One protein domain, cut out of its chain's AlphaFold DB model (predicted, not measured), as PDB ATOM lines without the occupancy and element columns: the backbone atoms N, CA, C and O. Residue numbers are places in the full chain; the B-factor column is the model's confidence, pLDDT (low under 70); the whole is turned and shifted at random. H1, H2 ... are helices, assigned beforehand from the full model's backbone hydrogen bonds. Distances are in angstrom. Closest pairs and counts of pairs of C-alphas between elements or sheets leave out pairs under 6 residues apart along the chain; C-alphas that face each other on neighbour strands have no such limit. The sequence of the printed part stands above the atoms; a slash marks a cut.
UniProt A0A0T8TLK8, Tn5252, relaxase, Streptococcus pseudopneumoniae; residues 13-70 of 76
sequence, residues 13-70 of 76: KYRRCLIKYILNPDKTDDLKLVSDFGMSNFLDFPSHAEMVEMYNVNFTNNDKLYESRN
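AT A GLANCE: This is residues 13 to 70 of the 76 residues of the protein "Tn5252, relaxase" of Streptococcus pseudopneumoniae (UniProt A0A0T8TLK8). Two helices, H1 and the much longer H3, run side by side in opposite directions without packing closely, and a wide loop, residues 29 to 47, joins them at one end by way of the short helix H2. H2 sits at the end of H1, residues 36 to 42 of the loop stick out, and so does the last part of H3 with residue 70, residues 64 to 70. The printed part has 58 residues, with three named helices in the order H1, H2, H3 and no named strand, and its class is all helix. It is only just loose, close to compact, with a radius of gyration of the C-alphas of 12.6 A, and its C-alphas span 34 by 24 by 20 A.

HOW THE PARTS SIT: Start at the first printed residue with H1, residues 13 to 22. A tight link of 2 residues leads from it to H2, residues 25 to 28. H1 and H2 only just touch, and only at the corner by their link, with 3 pairs of C-alphas within 8 A; the closest C-alphas are those of Ile 22 and Thr 28, 6.4 A apart. Next comes a long link of 19 residues, and then H3, residues 48 to 69. Look back from H3 to H1: the two are close but not clearly touching, and their closest C-alphas, those of Ile 19 and Asn 56, are 7.7 A apart. Their lines stand at a shallow tilt of 16 degrees, and they run opposite ways. H2 and H3 are apart. In the backbone of H1 and H3 you will find every O i to N i+4 pair within hydrogen-bond range, while H2 is too short for such a pair and has its 1 pair of O i to N i+3 within range.

IN THESE COORDINATES: Find C-alpha 13 at (42.491, 39.348, 32.610); from there H1 runs 14.4 A to C-alpha 22 at (32.034, 30.982, 27.323). H2 follows, from Pro 25 to Thr 28, 5.0 A long. Then go to C-alpha 48 at (24.504, 32.527, 18.943), where H3 begins; it runs 31.4 A to C-alpha 69 at (33.486, 53.269, 40.689).

THE WHOLE: The two C-alphas farthest apart are those of Asp 29 and Arg 69, at 36.0 A, and the C-alphas of the first and last printed residues, Lys 13 and Asn 70, are 16.5 A apart. The printed part has no cut. Its long link is the one from H2 to H3, and the C-alphas of residues 29 to 47 lie 8 to 16 A from the mean of the C-alphas. Look at the B-factor column for the model's confidence: the mean pLDDT of the printed part is 74.2, and residues 31 to 44 are under 70.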
ATOM      1  N   LYS A  13      41.948  40.459  33.409       80.06
ATOM      2  CA  LYS A  13      42.491  39.348  32.610       80.06
ATOM      3  C   LYS A  13      41.621  38.094  32.729       80.06
ATOM      4  O   LYS A  13      41.240  37.534  31.706       80.06
ATOM      5  N   TYR A  14      41.271  37.697  33.954       78.94
ATOM      6  CA  TYR A  14      40.470  36.498  34.202       78.94
ATOM      7  C   TYR A  14      39.078  36.612  33.579       78.94
ATOM      8  O   TYR A  14      38.683  35.728  32.826       78.94
ATOM      9  N   ARG A  15      38.362  37.727  33.793       74.38
ATOM     10  CA  ARG A  15      37.025  37.913  33.198       74.38
ATOM     11  C   ARG A  15      37.061  37.923  31.670       74.38
ATOM     12  O   ARG A  15      36.189  37.333  31.041       74.38
ATOM     13  N   ARG A  16      38.083  38.540  31.066       78.88
ATOM     14  CA  ARG A  16      38.247  38.546  29.604       78.88
ATOM     15  C   ARG A  16      38.503  37.140  29.055       78.88
ATOM     16  O   ARG A  16      37.970  36.801  28.004       78.88
ATOM     17  N   CYS A  17      39.305  36.332  29.748       81.19
ATOM     18  CA  CYS A  17      39.527  34.929  29.397       81.19
ATOM     19  C   CYS A  17      38.256  34.089  29.567       81.19
ATOM     20  O   CYS A  17      37.922  33.329  28.665       81.19
ATOM     21  N   LEU A  18      37.531  34.272  30.673       76.06
ATOM     22  CA  LEU A  18      36.292  33.556  30.971       76.06
ATOM     23  C   LEU A  18      35.221  33.821  29.909       76.06
ATOM     24  O   LEU A  18      34.633  32.886  29.386       76.06
ATOM     25  N   ILE A  19      35.014  35.082  29.525       76.00
ATOM     26  CA  ILE A  19      34.030  35.420  28.492       76.00
ATOM     27  C   ILE A  19      34.449  34.876  27.131       76.00
ATOM     28  O   ILE A  19      33.632  34.294  26.438       76.00
ATOM     29  N   LYS A  20      35.730  34.972  26.761       77.12
ATOM     30  CA  LYS A  20      36.215  34.341  25.523       77.12
ATOM     31  C   LYS A  20      36.023  32.825  25.503       77.12
ATOM     32  O   LYS A  20      35.854  32.270  24.426       77.12
ATOM     33  N   TYR A  21      36.116  32.169  26.658       76.56
ATOM     34  CA  TYR A  21      35.851  30.742  26.788       76.56
ATOM     35  C   TYR A  21      34.358  30.449  26.612       76.56
ATOM     36  O   TYR A  21      34.010  29.663  25.748       76.56
ATOM     37  N   ILE A  22      33.497  31.148  27.357       71.81
ATOM     38  CA  ILE A  22      32.034  30.982  27.323       71.81
ATOM     39  C   ILE A  22      31.446  31.262  25.931       71.81
ATOM     40  O   ILE A  22      30.478  30.632  25.533       71.81
ATOM     41  N   LEU A  23      32.026  32.206  25.188       73.19
ATOM     42  CA  LEU A  23      31.567  32.591  23.851       73.19
ATOM     43  C   LEU A  23      32.145  31.717  22.722       73.19
ATOM     44  O   LEU A  23      31.945  32.038  21.550       73.19
ATOM     45  N   ASN A  24      32.904  30.665  23.050       79.62
ATOM     46  CA  ASN A  24      33.489  29.752  22.077       79.62
ATOM     47  C   ASN A  24      32.797  28.375  22.152       79.62
ATOM     48  O   ASN A  24      33.153  27.591  23.036       79.62
ATOM     49  N   PRO A  25      31.877  28.061  21.219       72.62
ATOM     50  CA  PRO A  25      31.099  26.822  21.254       72.62
ATOM     51  C   PRO A  25      31.977  25.565  21.175       72.62
ATOM     52  O   PRO A  25      31.745  24.617  21.922       72.62
ATOM     53  N   ASP A  26      33.070  25.601  20.397       82.31
ATOM     54  CA  ASP A  26      34.029  24.489  20.274       82.31
ATOM     55  C   ASP A  26      34.710  24.149  21.609       82.31
ATOM     56  O   ASP A  26      35.192  23.036  21.817       82.31
ATOM     57  N   LYS A  27      34.812  25.132  22.511       77.88
ATOM     58  CA  LYS A  27      35.426  24.965  23.836       77.88
ATOM     59  C   LYS A  27      34.419  24.668  24.929       77.88
ATOM     60  O   LYS A  27      34.821  24.180  25.982       77.88
ATOM     61  N   THR A  28      33.156  25.004  24.709       72.56
ATOM     62  CA  THR A  28      32.087  24.778  25.673       72.56
ATOM     63  C   THR A  28      31.288  23.523  25.376       72.56
ATOM     64  O   THR A  28      30.380  23.263  26.144       72.56
ATOM     65  N   ASP A  29      31.594  22.760  24.321       76.38
ATOM     66  CA  ASP A  29      30.850  21.541  23.956       76.38
ATOM     67  C   ASP A  29      29.341  21.815  23.809       76.38
ATOM     68  O   ASP A  29      28.497  21.122  24.373       76.38
ATOM     69  N   ASP A  30      29.008  22.941  23.159       70.88
ATOM     70  CA  ASP A  30      27.634  23.449  23.004       70.88
ATOM     71  C   ASP A  30      26.835  23.601  24.317       70.88
ATOM     72  O   ASP A  30      25.602  23.712  24.311       70.88
ATOM     73  N   LEU A  31      27.520  23.664  25.469       67.12
ATOM     74  CA  LEU A  31      26.881  23.907  26.756       67.12
ATOM     75  C   LEU A  31      26.119  25.234  26.733       67.12
ATOM     76  O   LEU A  31      26.659  26.305  26.441       67.12
ATOM     77  N   LYS A  32      24.843  25.165  27.109       66.12
ATOM     78  CA  LYS A  32      23.991  26.342  27.257       66.12
ATOM     79  C   LYS A  32      24.353  27.088  28.541       66.12
ATOM     80  O   LYS A  32      24.460  26.495  29.612       66.12
ATOM     81  N   LEU A  33      24.468  28.410  28.448       65.12
ATOM     82  CA  LEU A  33      24.488  29.284  29.619       65.12
ATOM     83  C   LEU A  33      23.143  29.182  30.345       65.12
ATOM     84  O   LEU A  33      22.108  29.556  29.796       65.12
ATOM     85  N   VAL A  34      23.170  28.700  31.584       59.22
ATOM     86  CA  VAL A  34      22.002  28.655  32.468       59.22
ATOM     87  C   VAL A  34      22.181  29.722  33.545       59.22
ATOM     88  O   VAL A  34      23.252  29.845  34.133       59.22
ATOM     89  N   SER A  35      21.147  30.530  33.777       56.25
ATOM     90  CA  SER A  35      21.135  31.496  34.877       56.25
ATOM     91  C   SER A  35      20.665  30.818  36.162       56.25
ATOM     92  O   SER A  35      19.552  30.289  36.198       56.25
ATOM     93  N   ASP A  36      21.453  30.921  37.233       56.75
ATOM     94  CA  ASP A  36      21.090  30.427  38.573       56.75
ATOM     95  C   ASP A  36      19.838  31.115  39.153       56.75
ATOM     96  O   ASP A  36      19.238  30.634  40.110       56.75
ATOM     97  N   PHE A  37      19.403  32.233  38.560       61.62
ATOM     98  CA  PHE A  37      18.206  32.967  38.976       61.62
ATOM     99  C   PHE A  37      16.903  32.419  38.369       61.62
ATOM    100  O   PHE A  37      15.859  33.051  38.514       61.62
ATOM    101  N   GLY A  38      16.939  31.284  37.660       55.62
ATOM    102  CA  GLY A  38      15.743  30.687  37.049       55.62
ATOM    103  C   GLY A  38      15.154  31.522  35.905       55.62
ATOM    104  O   GLY A  38      13.985  31.380  35.559       55.62
ATOM    105  N   MET A  39      15.959  32.408  35.313       57.03
ATOM    106  CA  MET A  39      15.555  33.284  34.213       57.03
ATOM    107  C   MET A  39      15.595  32.506  32.894       57.03
ATOM    108  O   MET A  39      16.523  32.668  32.105       57.03
ATOM    109  N   SER A  40      14.606  31.639  32.668       51.81
ATOM    110  CA  SER A  40      14.557  30.770  31.483       51.81
ATOM    111  C   SER A  40      14.358  31.532  30.170       51.81
ATOM    112  O   SER A  40      14.809  31.053  29.143       51.81
ATOM    113  N   ASN A  41      13.753  32.728  30.198       52.41
ATOM    114  CA  ASN A  41      13.285  33.411  28.978       52.41
ATOM    115  C   ASN A  41      14.050  34.709  28.643       52.41
ATOM    116  O   ASN A  41      13.822  35.304  27.597       52.41
ATOM    117  N   PHE A  42      14.929  35.193  29.529       53.28
ATOM    118  CA  PHE A  42      15.691  36.441  29.309       53.28
ATOM    119  C   PHE A  42      17.004  36.226  28.542       53.28
ATOM    120  O   PHE A  42      17.677  37.191  28.187       53.28
ATOM    121  N   LEU A  43      17.376  34.964  28.327       62.97
ATOM    122  CA  LEU A  43      18.609  34.539  27.661       62.97
ATOM    123  C   LEU A  43      18.325  33.638  26.449       62.97
ATOM    124  O   LEU A  43      19.244  33.014  25.921       62.97
ATOM    125  N   ASP A  44      17.068  33.569  26.002       66.94
ATOM    126  CA  ASP A  44      16.719  32.941  24.730       66.94
ATOM    127  C   ASP A  44      17.061  33.917  23.604       66.94
ATOM    128  O   ASP A  44      16.245  34.721  23.152       66.94
ATOM    129  N   PHE A  45      18.328  33.894  23.198       70.38
ATOM    130  CA  PHE A  45      18.803  34.694  22.079       70.38
ATOM    131  C   PHE A  45      18.380  34.043  20.754       70.38
ATOM    132  O   PHE A  45      18.521  32.824  20.616       70.38
ATOM    133  N   PRO A  46      17.910  34.826  19.765       74.56
ATOM    134  CA  PRO A  46      17.507  34.292  18.463       74.56
ATOM    135  C   PRO A  46      18.665  33.613  17.718       74.56
ATOM    136  O   PRO A  46      18.448  32.684  16.941       74.56
ATOM    137  N   SER A  47      19.902  34.045  17.976       79.94
ATOM    138  CA  SER A  47      21.112  33.443  17.424       79.94
ATOM    139  C   SER A  47      22.284  33.451  18.411       79.94
ATOM    140  O   SER A  47      22.388  34.298  19.301       79.94
ATOM    141  N   HIS A  48      23.234  32.531  18.207       76.50
ATOM    142  CA  HIS A  48      24.504  32.527  18.943       76.50
ATOM    143  C   HIS A  48      25.280  33.843  18.745       76.50
ATOM    144  O   HIS A  48      25.915  34.333  19.673       76.50
ATOM    145  N   ALA A  49      25.215  34.445  17.553       79.06
ATOM    146  CA  ALA A  49      25.892  35.708  17.259       79.06
ATOM    147  C   ALA A  49      25.367  36.864  18.130       79.06
ATOM    148  O   ALA A  49      26.164  37.595  18.713       79.06
ATOM    149  N   GLU A  50      24.046  36.980  18.285       79.69
ATOM    150  CA  GLU A  50      23.432  38.002  19.147       79.69
ATOM    151  C   GLU A  50      23.732  37.760  20.630       79.69
ATOM    152  O   GLU A  50      23.985  38.710  21.373       79.69
ATOM    153  N   MET A  51      23.776  36.494  21.059       78.56
ATOM    154  CA  MET A  51      24.218  36.127  22.407       78.56
ATOM    155  C   MET A  51      25.649  36.624  22.661       78.56
ATOM    156  O   MET A  51      25.900  37.355  23.623       78.56
ATOM    157  N   VAL A  52      26.578  36.294  21.758       77.69
ATOM    158  CA  VAL A  52      27.986  36.719  21.815       77.69
ATOM    159  C   VAL A  52      28.108  38.237  21.877       77.69
ATOM    160  O   VAL A  52      28.840  38.762  22.721       77.69
ATOM    161  N   GLU A  53      27.392  38.950  21.009       81.56
ATOM    162  CA  GLU A  53      27.413  40.408  20.958       81.56
ATOM    163  C   GLU A  53      26.917  41.020  22.270       81.56
ATOM    164  O   GLU A  53      27.626  41.833  22.874       81.56
ATOM    165  N   MET A  54      25.759  40.577  22.772       81.94
ATOM    166  CA  MET A  54      25.201  41.088  24.022       81.94
ATOM    167  C   MET A  54      26.179  40.887  25.177       81.94
ATOM    168  O   MET A  54      26.448  41.824  25.935       81.94
ATOM    169  N   TYR A  55      26.752  39.686  25.318       77.56
ATOM    170  CA  TYR A  55      27.665  39.381  26.424       77.56
ATOM    171  C   TYR A  55      28.943  40.207  26.345       77.56
ATOM    172  O   TYR A  55      29.443  40.669  27.376       77.56
ATOM    173  N   ASN A  56      29.443  40.460  25.139       79.12
ATOM    174  CA  ASN A  56      30.607  41.309  24.930       79.12
ATOM    175  C   ASN A  56      30.319  42.787  25.270       79.12
ATOM    176  O   ASN A  56      31.135  43.456  25.917       79.12
ATOM    177  N   VAL A  57      29.134  43.289  24.909       81.88
ATOM    178  CA  VAL A  57      28.675  44.638  25.278       81.88
ATOM    179  C   VAL A  57      28.510  44.758  26.794       81.88
ATOM    180  O   VAL A  57      29.070  45.675  27.402       81.88
ATOM    181  N   ASN A  58      27.834  43.800  27.435       80.75
ATOM    182  CA  ASN A  58      27.672  43.768  28.890       80.75
ATOM    183  C   ASN A  58      29.013  43.687  29.617       80.75
ATOM    184  O   ASN A  58      29.211  44.366  30.626       80.75
ATOM    185  N   PHE A  59      29.959  42.902  29.100       80.44
ATOM    186  CA  PHE A  59      31.308  42.865  29.645       80.44
ATOM    187  C   PHE A  59      31.959  44.239  29.614       80.44
ATOM    188  O   PHE A  59      32.409  44.708  30.654       80.44
ATOM    189  N   THR A  60      31.972  44.884  28.448       82.25
ATOM    190  CA  THR A  60      32.617  46.184  28.243       82.25
ATOM    191  C   THR A  60      31.989  47.265  29.120       82.25
ATOM    192  O   THR A  60      32.707  48.039  29.754       82.25
ATOM    193  N   ASN A  61      30.658  47.296  29.205       84.06
ATOM    194  CA  ASN A  61      29.930  48.250  30.039       84.06
ATOM    195  C   ASN A  61      30.237  48.042  31.523       84.06
ATOM    196  O   ASN A  61      30.583  48.995  32.221       84.06
ATOM    197  N   ASN A  62      30.191  46.796  31.993       81.62
ATOM    198  CA  ASN A  62      30.521  46.477  33.378       81.62
ATOM    199  C   ASN A  62      31.996  46.760  33.689       81.62
ATOM    200  O   ASN A  62      32.302  47.279  34.754       81.62
ATOM    201  N   ASP A  63      32.917  46.469  32.768       82.19
ATOM    202  CA  ASP A  63      34.351  46.731  32.943       82.19
ATOM    203  C   ASP A  63      34.640  48.231  33.127       82.19
ATOM    204  O   ASP A  63      35.368  48.605  34.050       82.19
ATOM    205  N   LYS A  64      33.986  49.089  32.329       85.88
ATOM    206  CA  LYS A  64      34.032  50.553  32.485       85.88
ATOM    207  C   LYS A  64      33.403  51.020  33.800       85.88
ATOM    208  O   LYS A  64      33.942  51.911  34.448       85.88
ATOM    209  N   LEU A  65      32.275  50.430  34.203       84.69
ATOM    210  CA  LEU A  65      31.604  50.762  35.465       84.69
ATOM    211  C   LEU A  65      32.453  50.397  36.686       84.69
ATOM    212  O   LEU A  65      32.514  51.167  37.640       84.69
ATOM    213  N   TYR A  66      33.129  49.247  36.663       83.06
ATOM    214  CA  TYR A  66      34.015  48.854  37.757       83.06
ATOM    215  C   TYR A  66      35.242  49.761  37.856       83.06
ATOM    216  O   TYR A  66      35.680  50.055  38.966       83.06
ATOM    217  N   GLU A  67      35.777  50.226  36.721       83.31
ATOM    218  CA  GLU A  67      36.847  51.233  36.696       83.31
ATOM    219  C   GLU A  67      36.373  52.575  37.262       83.31
ATOM    220  O   GLU A  67      37.017  53.107  38.162       83.31
ATOM    221  N   SER A  68      35.232  53.099  36.805       85.56
ATOM    222  CA  SER A  68      34.752  54.419  37.236       85.56
ATOM    223  C   SER A  68      34.359  54.478  38.711       85.56
ATOM    224  O   SER A  68      34.496  55.524  39.342       85.56
ATOM    225  N   ARG A  69      33.888  53.363  39.277       84.44
ATOM    226  CA  ARG A  69      33.486  53.269  40.689       84.44
ATOM    227  C   ARG A  69      34.610  52.838  41.628       84.44
ATOM    228  O   ARG A  69      34.407  52.841  42.840       84.44
ATOM    229  N   ASN A  70      35.777  52.474  41.088       79.31
ATOM    230  CA  ASN A  70      36.853  51.823  41.835       79.31
ATOM    231  C   ASN A  70      36.361  50.566  42.593       79.31
ATOM    232  O   ASN A  70      36.718  50.316  43.742       79.31
TER     233      ASN A  70